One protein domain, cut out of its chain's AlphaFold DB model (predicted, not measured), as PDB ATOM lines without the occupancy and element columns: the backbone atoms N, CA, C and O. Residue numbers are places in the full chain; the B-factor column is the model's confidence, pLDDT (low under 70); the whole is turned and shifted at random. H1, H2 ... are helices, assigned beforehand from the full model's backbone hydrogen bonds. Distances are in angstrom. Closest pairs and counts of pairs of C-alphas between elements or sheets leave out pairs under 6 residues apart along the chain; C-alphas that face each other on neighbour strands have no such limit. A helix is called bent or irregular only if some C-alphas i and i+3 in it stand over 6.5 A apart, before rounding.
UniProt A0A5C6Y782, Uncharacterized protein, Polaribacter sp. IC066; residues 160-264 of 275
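What this domain is: This is residues 160 to 264 of the 275 residues of an uncharacterized protein of Polaribacter sp. IC066 (UniProt A0A5C6Y782). A long helix, H2, bent near its middle, makes the spine of an extended, open model; H1 folds back along its first arm, H2a, as a helical hairpin. Past the far end of H2, the short H3 lies in the turn from which H4 comes back and crosses the second arm, H2b, and the last residues of H4, 256 to 264, stick out free. The printed part has 105 residues with four named helices, in the order H1, H2, H3, H4, and no named strand; the class is all helix. The whole is extended, with a radius of gyration of the C-alphas of 21.4 A, and its outline is a rod spanning 71 by 26 by 25 A.

How they stand to each other: Begin with H2, residues 181 to 225, assigned as one helix by its hydrogen bonds but bent: C-alphas 200 and 203 are 7.0 A apart. Its arms, H2a at residues 181 to 200 and H2b at residues 203 to 225, stand at a steep tilt of 61 degrees. Look before H2a for H1, residues 160 to 177: the two touch and form a helical hairpin, at a shallow tilt of 25 degrees, opposite ways. Their closest C-alphas, those of Ser 177 and Phe 183, are 5.1 A apart. On H2b, look at Ser 216: its C-alpha is 6.7 A from that of Met 248 in H4, residues 239 to 264, the closest pair of these two helices. H4 touches H2b with residues 241 to 251 alone, at a steep tilt of 50 degrees, opposite ways. H3, residues 229 to 234, is close to H2b but not clearly touching, with the closest C-alphas, those of Leu 225 and Ile 231, 6.8 A apart. H1 is apart from H2b, H3 and H4, and H4 is also apart from H2a and H3. In H1 each O i to N i+4 pair is within hydrogen-bond range; the counts are 11 of 16 in H2a, 18 of 19 in H2b, 1 of 2 in H3 and 19 of 22 in H4.

Where its parts are: Find C-alpha 181 at (-109.684, 41.723, -4.985); from there H2a runs 31.2 A to C-alpha 200, with a kink of 27 degrees near residue 189. H2b runs 33.3 A, ending at C-alpha 225 at (-56.434, 12.351, 1.836). H1 is 25.7 A long and H3 8.8 A. H4 runs 39.0 A to C-alpha 264 at (-82.350, 39.070, -1.151), with a kink of 31 degrees near residue 252.

The domain as a whole: Look for the two C-alphas farthest apart at Leu 182 and Ala 230, 70.7 A. The printed part has no cut, and its three links are tight. Residues 199 to 208, which belong to H2, stand free. The mean pLDDT of the printed part is 79.7; residue 203 and residues 252 to 264 are under 70.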
ATOM      1  N   LEU A 160     -96.415  17.199   5.764       74.44
ATOM      2  CA  LEU A 160     -95.763  17.911   4.656       74.44
ATOM      3  C   LEU A 160     -96.706  18.189   3.487       74.44
ATOM      4  O   LEU A 160     -96.673  19.284   2.945       74.44
ATOM      5  N   TRP A 161     -97.595  17.252   3.157       78.25
ATOM      6  CA  TRP A 161     -98.624  17.456   2.131       78.25
ATOM      7  C   TRP A 161     -99.508  18.681   2.434       78.25
ATOM      8  O   TRP A 161     -99.856  19.445   1.541       78.25
ATOM      9  N   PHE A 162     -99.821  18.909   3.711       81.12
ATOM     10  CA  PHE A 162    -100.650  20.031   4.137       81.12
ATOM     11  C   PHE A 162     -99.891  21.351   3.973       81.12
ATOM     12  O   PHE A 162    -100.439  22.314   3.454       81.12
ATOM     13  N   ILE A 163     -98.603  21.373   4.325       76.38
ATOM     14  CA  ILE A 163     -97.724  22.535   4.116       76.38
ATOM     15  C   ILE A 163     -97.591  22.857   2.615       76.38
ATOM     16  O   ILE A 163     -97.654  24.024   2.220       76.38
ATOM     17  N   GLN A 164     -97.488  21.828   1.766       79.31
ATOM     18  CA  GLN A 164     -97.464  21.975   0.307       79.31
ATOM     19  C   GLN A 164     -98.759  22.587  -0.232       79.31
ATOM     20  O   GLN A 164     -98.711  23.526  -1.026       79.31
ATOM     21  N   LEU A 165     -99.912  22.113   0.247       84.88
ATOM     22  CA  LEU A 165    -101.211  22.679  -0.106       84.88
ATOM     23  C   LEU A 165    -101.367  24.129   0.351       84.88
ATOM     24  O   LEU A 165    -101.815  24.958  -0.433       84.88
ATOM     25  N   LEU A 166    -100.980  24.454   1.587       83.69
ATOM     26  CA  LEU A 166    -101.014  25.827   2.105       83.69
ATOM     27  C   LEU A 166    -100.176  26.776   1.249       83.69
ATOM     28  O   LEU A 166    -100.591  27.901   0.971       83.69
ATOM     29  N   THR A 167     -99.011  26.310   0.808       81.31
ATOM     30  CA  THR A 167     -98.132  27.081  -0.068       81.31
ATOM     31  C   THR A 167     -98.784  27.291  -1.436       81.31
ATOM     32  O   THR A 167     -98.940  28.433  -1.860       81.31
ATOM     33  N   ALA A 168     -99.274  26.223  -2.077       85.94
ATOM     34  CA  ALA A 168    -100.006  26.304  -3.345       85.94
ATOM     35  C   ALA A 168    -101.218  27.246  -3.259       85.94
ATOM     36  O   ALA A 168    -101.434  28.072  -4.145       85.94
ATOM     37  N   PHE A 169    -101.973  27.174  -2.163       87.06
ATOM     38  CA  PHE A 169    -103.137  28.019  -1.920       87.06
ATOM     39  C   PHE A 169    -102.757  29.486  -1.667       87.06
ATOM     40  O   PHE A 169    -103.475  30.382  -2.109       87.06
ATOM     41  N   SER A 170    -101.606  29.751  -1.034       84.00
ATOM     42  CA  SER A 170    -101.059  31.112  -0.876       84.00
ATOM     43  C   SER A 170    -100.813  31.761  -2.237       84.00
ATOM     44  O   SER A 170    -101.258  32.876  -2.499       84.00
ATOM     45  N   ILE A 171    -100.149  31.034  -3.134       85.19
ATOM     46  CA  ILE A 171     -99.787  31.512  -4.475       85.19
ATOM     47  C   ILE A 171    -101.028  31.703  -5.326       85.19
ATOM     48  O   ILE A 171    -101.170  32.718  -6.002       85.19
ATOM     49  N   LEU A 172    -101.945  30.740  -5.258       88.62
ATOM     50  CA  LEU A 172    -103.215  30.810  -5.955       88.62
ATOM     51  C   LEU A 172    -104.014  32.035  -5.489       88.62
ATOM     52  O   LEU A 172    -104.510  32.784  -6.322       88.62
ATOM     53  N   SER A 173    -104.055  32.308  -4.183       84.81
ATOM     54  CA  SER A 173    -104.720  33.499  -3.633       84.81
ATOM     55  C   SER A 173    -104.105  34.800  -4.156       84.81
ATOM     56  O   SER A 173    -104.834  35.729  -4.494       84.81
ATOM     57  N   ILE A 174    -102.776  34.858  -4.295       86.38
ATOM     58  CA  ILE A 174    -102.077  36.009  -4.885       86.38
ATOM     59  C   ILE A 174    -102.432  36.155  -6.371       86.38
ATOM     60  O   ILE A 174    -102.782  37.249  -6.806       86.38
ATOM     61  N   LEU A 175    -102.405  35.070  -7.147       89.56
ATOM     62  CA  LEU A 175    -102.736  35.101  -8.575       89.56
ATOM     63  C   LEU A 175    -104.195  35.508  -8.826       89.56
ATOM     64  O   LEU A 175    -104.458  36.343  -9.688       89.56
ATOM     65  N   LEU A 176    -105.141  34.973  -8.050       89.25
ATOM     66  CA  LEU A 176    -106.552  35.345  -8.161       89.25
ATOM     67  C   LEU A 176    -106.832  36.762  -7.663       89.25
ATOM     68  O   LEU A 176    -107.790  37.366  -8.140       89.25
ATOM     69  N   SER A 177    -106.007  37.324  -6.773       88.81
ATOM     70  CA  SER A 177    -106.207  38.695  -6.284       88.81
ATOM     71  C   SER A 177    -106.156  39.756  -7.393       88.81
ATOM     72  O   SER A 177    -106.815  40.786  -7.271       88.81
ATOM     73  N   PHE A 178    -105.459  39.479  -8.505       89.94
ATOM     74  CA  PHE A 178    -105.426  40.352  -9.685       89.94
ATOM     75  C   PHE A 178    -106.773  40.441 -10.415       89.94
ATOM     76  O   PHE A 178    -107.074  41.467 -11.019       89.94
ATOM     77  N   PHE A 179    -107.583  39.381 -10.360       91.62
ATOM     78  CA  PHE A 179    -108.896  39.311 -11.010       91.62
ATOM     79  C   PHE A 179    -110.043  39.568 -10.022       91.62
ATOM     80  O   PHE A 179    -111.070  40.135 -10.386       91.62
ATOM     81  N   PHE A 180    -109.861  39.173  -8.759       89.56
ATOM     82  CA  PHE A 180    -110.864  39.222  -7.702       89.56
ATOM     83  C   PHE A 180    -110.236  39.762  -6.402       89.56
ATOM     84  O   PHE A 180    -109.678  38.989  -5.615       89.56
ATOM     85  N   PRO A 181    -110.360  41.073  -6.115       84.56
ATOM     86  CA  PRO A 181    -109.684  41.723  -4.985       84.56
ATOM     87  C   PRO A 181    -109.996  41.115  -3.609       84.56
ATOM     88  O   PRO A 181    -109.166  41.172  -2.708       84.56
ATOM     89  N   LEU A 182    -111.161  40.477  -3.443       89.31
ATOM     90  CA  LEU A 182    -111.575  39.786  -2.213       89.31
ATOM     91  C   LEU A 182    -110.603  38.677  -1.772       89.31
ATOM     92  O   LEU A 182    -110.490  38.412  -0.575       89.31
ATOM     93  N   PHE A 183    -109.861  38.058  -2.700       86.19
ATOM     94  CA  PHE A 183    -108.918  36.981  -2.368       86.19
ATOM     95  C   PHE A 183    -107.715  37.450  -1.539       86.19
ATOM     96  O   PHE A 183    -107.077  36.632  -0.875       86.19
ATOM     97  N   ILE A 184    -107.447  38.761  -1.494       85.94
ATOM     98  CA  ILE A 184    -106.385  39.332  -0.657       85.94
ATOM     99  C   ILE A 184    -106.614  39.055   0.837       85.94
ATOM    100  O   ILE A 184    -105.656  38.883   1.588       85.94
ATOM    101  N   LEU A 185    -107.879  38.938   1.268       87.44
ATOM    102  CA  LEU A 185    -108.241  38.679   2.664       87.44
ATOM    103  C   LEU A 185    -107.801  37.287   3.134       87.44
ATOM    104  O   LEU A 185    -107.527  37.109   4.318       87.44
ATOM    105  N   PHE A 186    -107.685  36.312   2.225       84.69
ATOM    106  CA  PHE A 186    -107.242  34.960   2.567       84.69
ATOM    107  C   PHE A 186    -105.728  34.863   2.772       84.69
ATOM    108  O   PHE A 186    -105.273  33.974   3.487       84.69
ATOM    109  N   ILE A 187    -104.937  35.793   2.228       83.00
ATOM    110  CA  ILE A 187    -103.471  35.753   2.334       83.00
ATOM    111  C   ILE A 187    -103.024  35.788   3.800       83.00
ATOM    112  O   ILE A 187    -102.167  35.003   4.201       83.00
ATOM    113  N   LEU A 188    -103.630  36.655   4.613       84.38
ATOM    114  CA  LEU A 188    -103.249  36.853   6.012       84.38
ATOM    115  C   LEU A 188    -103.441  35.589   6.881       84.38
ATOM    116  O   LEU A 188    -102.467  35.157   7.502       84.38
ATOM    117  N   PRO A 189    -104.619  34.933   6.919       88.44
ATOM    118  CA  PRO A 189    -104.789  33.701   7.689       88.44
ATOM    119  C   PRO A 189    -103.933  32.542   7.161       88.44
ATOM    120  O   PRO A 189    -103.350  31.813   7.966       88.44
ATOM    121  N   ILE A 190    -103.789  32.387   5.837       85.81
ATOM    122  CA  ILE A 190    -102.919  31.352   5.251       85.81
ATOM    123  C   ILE A 190    -101.467  31.577   5.693       85.81
ATOM    124  O   ILE A 190    -100.795  30.639   6.127       85.81
ATOM    125  N   PHE A 191    -100.999  32.825   5.648       81.12
ATOM    126  CA  PHE A 191     -99.661  33.207   6.084       81.12
ATOM    127  C   PHE A 191     -99.425  32.907   7.568       81.12
ATOM    128  O   PHE A 191     -98.380  32.355   7.922       81.12
ATOM    129  N   CYS A 192    -100.389  33.219   8.441       85.94
ATOM    130  CA  CYS A 192    -100.294  32.905   9.866       85.94
ATOM    131  C   CYS A 192    -100.134  31.398  10.101       85.94
ATOM    132  O   CYS A 192     -99.229  30.980  10.827       85.94
ATOM    133  N   VAL A 193    -100.964  30.573   9.454       87.06
ATOM    134  CA  VAL A 193    -100.885  29.110   9.587       87.06
ATOM    135  C   VAL A 193     -99.555  28.588   9.037       87.06
ATOM    136  O   VAL A 193     -98.869  27.830   9.725       87.06
ATOM    137  N   ASN A 194     -99.143  29.034   7.848       84.50
ATOM    138  CA  ASN A 194     -97.881  28.623   7.236       84.50
ATOM    139  C   ASN A 194     -96.673  29.000   8.116       84.50
ATOM    140  O   ASN A 194     -95.783  28.183   8.354       84.50
ATOM    141  N   SER A 195     -96.693  30.198   8.706       77.75
ATOM    142  CA  SER A 195     -95.660  30.670   9.631       77.75
ATOM    143  C   SER A 195     -95.526  29.766  10.858       77.75
ATOM    144  O   SER A 195     -94.410  29.412  11.237       77.75
ATOM    145  N   VAL A 196     -96.640  29.331  11.460       84.00
ATOM    146  CA  VAL A 196     -96.611  28.406  12.605       84.00
ATOM    147  C   VAL A 196     -95.932  27.085  12.230       84.00
ATOM    148  O   VAL A 196     -95.077  26.603  12.978       84.00
ATOM    149  N   PHE A 197     -96.264  26.503  11.074       81.56
ATOM    150  CA  PHE A 197     -95.623  25.268  10.609       81.56
ATOM    151  C   PHE A 197     -94.140  25.465  10.284       81.56
ATOM    152  O   PHE A 197     -93.314  24.634  10.670       81.56
ATOM    153  N   HIS A 198     -93.790  26.582   9.648       75.38
ATOM    154  CA  HIS A 198     -92.409  26.932   9.347       75.38
ATOM    155  C   HIS A 198     -91.565  27.028  10.621       75.38
ATOM    156  O   HIS A 198     -90.539  26.357  10.728       75.38
ATOM    157  N   TYR A 199     -92.008  27.789  11.626       76.56
ATOM    158  CA  TYR A 199     -91.256  27.934  12.873       76.56
ATOM    159  C   TYR A 199     -91.148  26.622  13.653       76.56
ATOM    160  O   TYR A 199     -90.083  26.341  14.203       76.56
ATOM    161  N   LYS A 200     -92.192  25.781  13.632       79.31
ATOM    162  CA  LYS A 200     -92.136  24.437  14.227       79.31
ATOM    163  C   LYS A 200     -91.091  23.541  13.555       79.31
ATOM    164  O   LYS A 200     -90.412  22.793  14.250       79.31
ATOM    165  N   ASN A 201     -90.929  23.616  12.232       75.00
ATOM    166  CA  ASN A 201     -90.002  22.746  11.495       75.00
ATOM    167  C   ASN A 201     -88.597  23.349  11.287       75.00
ATOM    168  O   ASN A 201     -87.654  22.632  10.943       75.00
ATOM    169  N   LYS A 202     -88.423  24.657  11.518       73.06
ATOM    170  CA  LYS A 202     -87.161  25.387  11.302       73.06
ATOM    171  C   LYS A 202     -85.984  24.779  12.065       73.06
ATOM    172  O   LYS A 202     -84.886  24.696  11.517       73.06
ATOM    173  N   GLY A 203     -86.211  24.333  13.303       69.69
ATOM    174  CA  GLY A 203     -85.187  23.674  14.120       69.69
ATOM    175  C   GLY A 203     -84.652  22.400  13.464       69.69
ATOM    176  O   GLY A 203     -83.443  22.260  13.287       69.69
ATOM    177  N   ASN A 204     -85.555  21.529  13.008       73.25
ATOM    178  CA  ASN A 204     -85.212  20.262  12.360       73.25
ATOM    179  C   ASN A 204     -84.434  20.488  11.058       73.25
ATOM    180  O   ASN A 204     -83.397  19.870  10.829       73.25
ATOM    181  N   VAL A 205     -84.899  21.420  10.220       73.75
ATOM    182  CA  VAL A 205     -84.231  21.753   8.953       73.75
ATOM    183  C   VAL A 205     -82.833  22.318   9.201       73.75
ATOM    184  O   VAL A 205     -81.877  21.911   8.541       73.75
ATOM    185  N   ASN A 206     -82.684  23.235  10.160       72.38
ATOM    186  CA  ASN A 206     -81.384  23.821  10.480       72.38
ATOM    187  C   ASN A 206     -80.393  22.779  11.008       72.38
ATOM    188  O   ASN A 206     -79.230  22.801  10.609       72.38
ATOM    189  N   TYR A 207     -80.858  21.847  11.840       73.19
ATOM    190  CA  TYR A 207     -80.053  20.734  12.335       73.19
ATOM    191  C   TYR A 207     -79.498  19.873  11.183       73.19
ATOM    192  O   TYR A 207     -78.287  19.654  11.094       73.19
ATOM    193  N   TYR A 208     -80.347  19.480  10.227       75.00
ATOM    194  CA  TYR A 208     -79.902  18.730   9.048       75.00
ATOM    195  C   TYR A 208     -78.932  19.509   8.166       75.00
ATOM    196  O   TYR A 208     -77.911  18.969   7.740       75.00
ATOM    197  N   LEU A 209     -79.222  20.783   7.898       75.12
ATOM    198  CA  LEU A 209     -78.353  21.621   7.072       75.12
ATOM    199  C   LEU A 209     -76.972  21.804   7.704       75.12
ATOM    200  O   LEU A 209     -75.969  21.821   6.987       75.12
ATOM    201  N   GLN A 210     -76.905  21.891   9.034       76.38
ATOM    202  CA  GLN A 210     -75.638  21.932   9.749       76.38
ATOM    203  C   GLN A 210     -74.858  20.630   9.554       76.38
ATOM    204  O   GLN A 210     -73.714  20.683   9.100       76.38
ATOM    205  N   GLY A 211     -75.479  19.471   9.793       81.38
ATOM    206  CA  GLY A 211     -74.848  18.171   9.554       81.38
ATOM    207  C   GLY A 211     -74.345  18.022   8.114       81.38
ATOM    208  O   GLY A 211     -73.191  17.653   7.889       81.38
ATOM    209  N   VAL A 212     -75.166  18.377   7.119       82.50
ATOM    210  CA  VAL A 212     -74.785  18.273   5.701       82.50
ATOM    211  C   VAL A 212     -73.637  19.220   5.335       82.50
ATOM    212  O   VAL A 212     -72.743  18.845   4.572       82.50
ATOM    213  N   SER A 213     -73.601  20.429   5.899       82.50
ATOM    214  CA  SER A 213     -72.464  21.339   5.720       82.50
ATOM    215  C   SER A 213     -71.161  20.700   6.211       82.50
ATOM    216  O   SER A 213     -70.135  20.735   5.521       82.50
ATOM    217  N   GLU A 214     -71.204  20.048   7.373       87.56
ATOM    218  CA  GLU A 214     -70.045  19.348   7.924       87.56
ATOM    219  C   GLU A 214     -69.681  18.090   7.124       87.56
ATOM    220  O   GLU A 214     -68.491  17.817   6.926       87.56
ATOM    221  N   LEU A 215     -70.663  17.379   6.562       89.81
ATOM    222  CA  LEU A 215     -70.436  16.287   5.615       89.81
ATOM    223  C   LEU A 215     -69.727  16.776   4.341       89.81
ATOM    224  O   LEU A 215     -68.746  16.157   3.926       89.81
ATOM    225  N   SER A 216     -70.133  17.915   3.762       87.81
ATOM    226  CA  SER A 216     -69.462  18.523   2.593       87.81
ATOM    227  C   SER A 216     -67.989  18.823   2.885       87.81
ATOM    228  O   SER A 216     -67.093  18.452   2.116       87.81
ATOM    229  N   LYS A 217     -67.707  19.473   4.023       89.31
ATOM    230  CA  LYS A 217     -66.333  19.790   4.448       89.31
ATOM    231  C   LYS A 217     -65.509  18.516   4.647       89.31
ATOM    232  O   LYS A 217     -64.381  18.437   4.155       89.31
ATOM    233  N   SER A 218     -66.087  17.514   5.303       93.06
ATOM    234  CA  SER A 218     -65.428  16.237   5.587       93.06
ATOM    235  C   SER A 218     -65.138  15.458   4.308       93.06
ATOM    236  O   SER A 218     -64.025  14.967   4.126       93.06
ATOM    237  N   LEU A 219     -66.068  15.454   3.347       92.44
ATOM    238  CA  LEU A 219     -65.878  14.866   2.021       92.44
ATOM    239  C   LEU A 219     -64.737  15.547   1.250       92.44
ATOM    240  O   LEU A 219     -63.925  14.873   0.615       92.44
ATOM    241  N   LYS A 220     -64.636  16.882   1.309       92.19
ATOM    242  CA  LYS A 220     -63.539  17.638   0.675       92.19
ATOM    243  C   LYS A 220     -62.177  17.268   1.272       92.19
ATOM    244  O   LYS A 220     -61.194  17.217   0.531       92.19
ATOM    245  N   VAL A 221     -62.107  17.013   2.579       94.75
ATOM    246  CA  VAL A 221     -60.888  16.539   3.255       94.75
ATOM    247  C   VAL A 221     -60.586  15.088   2.878       94.75
ATOM    248  O   VAL A 221     -59.474  14.810   2.431       94.75
ATOM    249  N   ALA A 222     -61.576  14.196   2.943       93.44
ATOM    250  CA  ALA A 222     -61.437  12.785   2.583       93.44
ATOM    251  C   ALA A 222     -60.928  12.600   1.144       93.44
ATOM    252  O   ALA A 222     -59.978  11.860   0.923       93.44
ATOM    253  N   LYS A 223     -61.468  13.356   0.174       93.12
ATOM    254  CA  LYS A 223     -60.995  13.359  -1.225       93.12
ATOM    255  C   LYS A 223     -59.539  13.794  -1.389       93.12
ATOM    256  O   LYS A 223     -58.900  13.427  -2.370       93.12
ATOM    257  N   LYS A 224     -59.033  14.664  -0.510       95.00
ATOM    258  CA  LYS A 224     -57.629  15.100  -0.548       95.00
ATOM    259  C   LYS A 224     -56.726  14.046   0.073       95.00
ATOM    260  O   LYS A 224     -55.692  13.749  -0.508       95.00
ATOM    261  N   LEU A 225     -57.149  13.451   1.188       94.12
ATOM    262  CA  LEU A 225     -56.434  12.351   1.836       94.12
ATOM    263  C   LEU A 225     -56.365  11.111   0.935       94.12
ATOM    264  O   LEU A 225     -55.302  10.521   0.805       94.12
ATOM    265  N   SER A 226     -57.443  10.768   0.225       92.69
ATOM    266  CA  SER A 226     -57.486   9.600  -0.671       92.69
ATOM    267  C   SER A 226     -56.573   9.708  -1.899       92.69
ATOM    268  O   SER A 226     -56.397   8.728  -2.615       92.69
ATOM    269  N   LYS A 227     -56.042  10.902  -2.194       92.75
ATOM    270  CA  LYS A 227     -55.061  11.125  -3.270       92.75
ATOM    271  C   LYS A 227     -53.621  10.910  -2.812       92.75
ATOM    272  O   LYS A 227     -52.727  10.895  -3.648       92.75
ATOM    273  N   ILE A 228     -53.393  10.797  -1.508       93.44
ATOM    274  CA  ILE A 228     -52.075  10.535  -0.944       93.44
ATOM    275  C   ILE A 228     -51.826   9.033  -1.054       93.44
ATOM    276  O   ILE A 228     -52.569   8.247  -0.463       93.44
ATOM    277  N   GLU A 229     -50.794   8.639  -1.802       90.38
ATOM    278  CA  GLU A 229     -50.554   7.231  -2.146       90.38
ATOM    279  C   GLU A 229     -50.430   6.352  -0.896       90.38
ATOM    280  O   GLU A 229     -51.137   5.357  -0.779       90.38
ATOM    281  N   ALA A 230     -49.669   6.797   0.107       89.50
ATOM    282  CA  ALA A 230     -49.487   6.059   1.355       89.50
ATOM    283  C   ALA A 230     -50.810   5.783   2.110       89.50
ATOM    284  O   ALA A 230     -50.990   4.717   2.695       89.50
ATOM    285  N   ILE A 231     -51.779   6.707   2.049       89.00
ATOM    286  CA  ILE A 231     -53.117   6.515   2.640       89.00
ATOM    287  C   ILE A 231     -53.951   5.560   1.786       89.00
ATOM    288  O   ILE A 231     -54.658   4.700   2.314       89.00
ATOM    289  N   LYS A 232     -53.884   5.710   0.463       87.69
ATOM    290  CA  LYS A 232     -54.628   4.894  -0.500       87.69
ATOM    291  C   LYS A 232     -54.218   3.419  -0.435       87.69
ATOM    292  O   LYS A 232     -55.081   2.549  -0.529       87.69
ATOM    293  N   THR A 233     -52.936   3.126  -0.216       86.12
ATOM    294  CA  THR A 233     -52.443   1.754  -0.012       86.12
ATOM    295  C   THR A 233     -53.087   1.101   1.215       86.12
ATOM    296  O   THR A 233     -53.469  -0.070   1.167       86.12
ATOM    297  N   TYR A 234     -53.268   1.872   2.292       85.69
ATOM    298  CA  TYR A 234     -53.853   1.398   3.547       85.69
ATOM    299  C   TYR A 234     -55.388   1.262   3.492       85.69
ATOM    300  O   TYR A 234     -55.964   0.279   3.988       85.69
ATOM    301  N   HIS A 235     -56.054   2.233   2.859       83.50
ATOM    302  CA  HIS A 235     -57.505   2.319   2.687       83.50
ATOM    303  C   HIS A 235     -57.901   2.097   1.221       83.50
ATOM    304  O   HIS A 235     -58.137   3.043   0.471       83.50
ATOM    305  N   LYS A 236     -58.008   0.824   0.825       76.06
ATOM    306  CA  LYS A 236     -58.355   0.439  -0.555       76.06
ATOM    307  C   LYS A 236     -59.817   0.726  -0.918       76.06
ATOM    308  O   LYS A 236     -60.106   1.035  -2.073       76.06
ATOM    309  N   ASP A 237     -60.734   0.660   0.050       81.25
ATOM    310  CA  ASP A 237     -62.142   0.992  -0.177       81.25
ATOM    311  C   ASP A 237     -62.413   2.484   0.057       81.25
ATOM    312  O   ASP A 237     -62.623   2.951   1.176       81.25
ATOM    313  N   VAL A 238     -62.413   3.235  -1.041       81.81
ATOM    314  CA  VAL A 238     -62.839   4.641  -1.097       81.81
ATOM    315  C   VAL A 238     -64.092   4.820  -1.962       81.81
ATOM    316  O   VAL A 238     -64.430   5.940  -2.353       81.81
ATOM    317  N   ALA A 239     -64.809   3.733  -2.278       84.19
ATOM    318  CA  ALA A 239     -65.979   3.774  -3.159       84.19
ATOM    319  C   ALA A 239     -67.112   4.627  -2.564       84.19
ATOM    320  O   ALA A 239     -67.844   5.308  -3.294       84.19
ATOM    321  N   PHE A 240     -67.208   4.663  -1.232       85.75
ATOM    322  CA  PHE A 240     -68.168   5.491  -0.504       85.75
ATOM    323  C   PHE A 240     -68.032   6.989  -0.830       85.75
ATOM    324  O   PHE A 240     -69.041   7.687  -0.885       85.75
ATOM    325  N   ILE A 241     -66.826   7.488  -1.142       88.81
ATOM    326  CA  ILE A 241     -66.598   8.900  -1.498       88.81
ATOM    327  C   ILE A 241     -67.413   9.284  -2.738       88.81
ATOM    328  O   ILE A 241     -67.981  10.376  -2.784       88.81
ATOM    329  N   LYS A 242     -67.504   8.395  -3.737       87.12
ATOM    330  CA  LYS A 242     -68.308   8.636  -4.947       87.12
ATOM    331  C   LYS A 242     -69.801   8.676  -4.619       87.12
ATOM    332  O   LYS A 242     -70.488   9.586  -5.079       87.12
ATOM    333  N   LYS A 243     -70.278   7.742  -3.786       88.00
ATOM    334  CA  LYS A 243     -71.683   7.675  -3.350       88.00
ATOM    335  C   LYS A 243     -72.092   8.938  -2.589       88.00
ATOM    336  O   LYS A 243     -73.065   9.587  -2.960       88.00
ATOM    337  N   ILE A 244     -71.302   9.340  -1.592       87.12
ATOM    338  CA  ILE A 244     -71.558  10.557  -0.808       87.12
ATOM    339  C   ILE A 244     -71.489  11.798  -1.702       87.12
ATOM    340  O   ILE A 244     -72.313  12.695  -1.566       87.12
ATOM    341  N   ASN A 245     -70.563  11.853  -2.664       87.44
ATOM    342  CA  ASN A 245     -70.478  12.987  -3.583       87.44
ATOM    343  C   ASN A 245     -71.738  13.170  -4.440       87.44
ATOM    344  O   ASN A 245     -72.159  14.302  -4.653       87.44
ATOM    345  N   ALA A 246     -72.339  12.079  -4.919       85.50
ATOM    346  CA  ALA A 246     -73.582  12.145  -5.684       85.50
ATOM    347  C   ALA A 246     -74.746  12.695  -4.840       85.50
ATOM    348  O   ALA A 246     -75.547  13.483  -5.334       85.50
ATOM    349  N   ILE A 247     -74.805  12.326  -3.556       83.31
ATOM    350  CA  ILE A 247     -75.788  12.864  -2.605       83.31
ATOM    351  C   ILE A 247     -75.519  14.354  -2.358       83.31
ATOM    352  O   ILE A 247     -76.434  15.167  -2.443       83.31
ATOM    353  N   MET A 248     -74.261  14.729  -2.121       81.25
ATOM    354  CA  MET A 248     -73.881  16.114  -1.838       81.25
ATOM    355  C   MET A 248     -74.199  17.074  -2.983       81.25
ATOM    356  O   MET A 248     -74.603  18.192  -2.702       81.25
ATOM    357  N   LEU A 249     -74.074  16.656  -4.246       74.31
ATOM    358  CA  LEU A 249     -74.467  17.495  -5.385       74.31
ATOM    359  C   LEU A 249     -75.962  17.840  -5.357       74.31
ATOM    360  O   LEU A 249     -76.330  18.978  -5.629       74.31
ATOM    361  N   LYS A 250     -76.816  16.887  -4.960       73.19
ATOM    362  CA  LYS A 250     -78.258  17.128  -4.800       73.19
ATOM    363  C   LYS A 250     -78.540  18.090  -3.648       73.19
ATOM    364  O   LYS A 250     -79.395  18.957  -3.775       73.19
ATOM    365  N   VAL A 251     -77.816  17.966  -2.533       71.12
ATOM    366  CA  VAL A 251     -78.044  18.838  -1.371       71.12
ATOM    367  C   VAL A 251     -77.418  20.224  -1.538       71.12
ATOM    368  O   VAL A 251     -77.998  21.198  -1.076       71.12
ATOM    369  N   GLU A 252     -76.273  20.357  -2.212       65.94
ATOM    370  CA  GLU A 252     -75.700  21.667  -2.550       65.94
ATOM    371  C   GLU A 252     -76.590  22.424  -3.546       65.94
ATOM    372  O   GLU A 252     -76.690  23.636  -3.422       65.94
ATOM    373  N   PHE A 253     -77.302  21.736  -4.451       63.16
ATOM    374  CA  PHE A 253     -78.340  22.352  -5.289       63.16
ATOM    375  C   PHE A 253     -79.482  22.942  -4.437       63.16
ATOM    376  O   PHE A 253     -79.769  24.131  -4.540       63.16
ATOM    377  N   ILE A 254     -80.025  22.162  -3.495       59.62
ATOM    378  CA  ILE A 254     -81.072  22.616  -2.555       59.62
ATOM    379  C   ILE A 254     -80.561  23.746  -1.634       59.62
ATOM    380  O   ILE A 254     -81.260  24.706  -1.321       59.62
ATOM    381  N   GLY A 255     -79.308  23.657  -1.180       57.12
ATOM    382  CA  GLY A 255     -78.674  24.675  -0.342       57.12
ATOM    383  C   GLY A 255     -78.324  25.959  -1.099       57.12
ATOM    384  O   GLY A 255     -78.323  27.032  -0.500       57.12
ATOM    385  N   PHE A 256     -78.031  25.868  -2.397       50.25
ATOM    386  CA  PHE A 256     -77.820  27.012  -3.280       50.25
ATOM    387  C   PHE A 256     -79.132  27.754  -3.542       50.25
ATOM    388  O   PHE A 256     -79.139  28.973  -3.414       50.25
ATOM    389  N   GLU A 257     -80.244  27.046  -3.769       47.38
ATOM    390  CA  GLU A 257     -81.587  27.650  -3.795       47.38
ATOM    391  C   GLU A 257     -81.870  28.424  -2.496       47.38
ATOM    392  O   GLU A 257     -82.272  29.586  -2.527       47.38
ATOM    393  N   LYS A 258     -81.534  27.839  -1.339       46.84
ATOM    394  CA  LYS A 258     -81.707  28.498  -0.037       46.84
ATOM    395  C   LYS A 258     -80.755  29.682   0.203       46.84
ATOM    396  O   LYS A 258     -81.127  30.645   0.861       46.84
ATOM    397  N   ASN A 259     -79.516  29.639  -0.291       41.28
ATOM    398  CA  ASN A 259     -78.559  30.743  -0.129       41.28
ATOM    399  C   ASN A 259     -78.775  31.887  -1.126       41.28
ATOM    400  O   ASN A 259     -78.516  33.032  -0.764       41.28
ATOM    401  N   LEU A 260     -79.295  31.613  -2.326       36.97
ATOM    402  CA  LEU A 260     -79.810  32.651  -3.223       36.97
ATOM    403  C   LEU A 260     -80.982  33.404  -2.580       36.97
ATOM    404  O   LEU A 260     -81.079  34.623  -2.718       36.97
ATOM    405  N   ASN A 261     -81.795  32.710  -1.780       38.91
ATOM    406  CA  ASN A 261     -82.796  33.355  -0.939       38.91
ATOM    407  C   ASN A 261     -82.183  34.144   0.240       38.91
ATOM    408  O   ASN A 261     -82.766  35.113   0.704       38.91
ATOM    409  N   ASN A 262     -80.978  33.839   0.722       42.03
ATOM    410  CA  ASN A 262     -80.434  34.541   1.894       42.03
ATOM    411  C   ASN A 262     -79.902  35.960   1.606       42.03
ATOM    412  O   ASN A 262     -79.911  36.780   2.522       42.03
ATOM    413  N   GLU A 263     -79.471  36.291   0.380       32.75
ATOM    414  CA  GLU A 263     -78.954  37.645   0.080       32.75
ATOM    415  C   GLU A 263     -80.036  38.649  -0.364       32.75
ATOM    416  O   GLU A 263     -79.824  39.853  -0.237       32.75
ATOM    417  N   TRP A 264     -81.227  38.188  -0.772       35.50
ATOM    418  CA  TRP A 264     -82.350  39.070  -1.151       35.50
ATOM    419  C   TRP A 264     -83.703  38.711  -0.522       35.50
ATOM    420  O   TRP A 264     -84.620  39.531  -0.538       35.50
TER     421      TRP A 264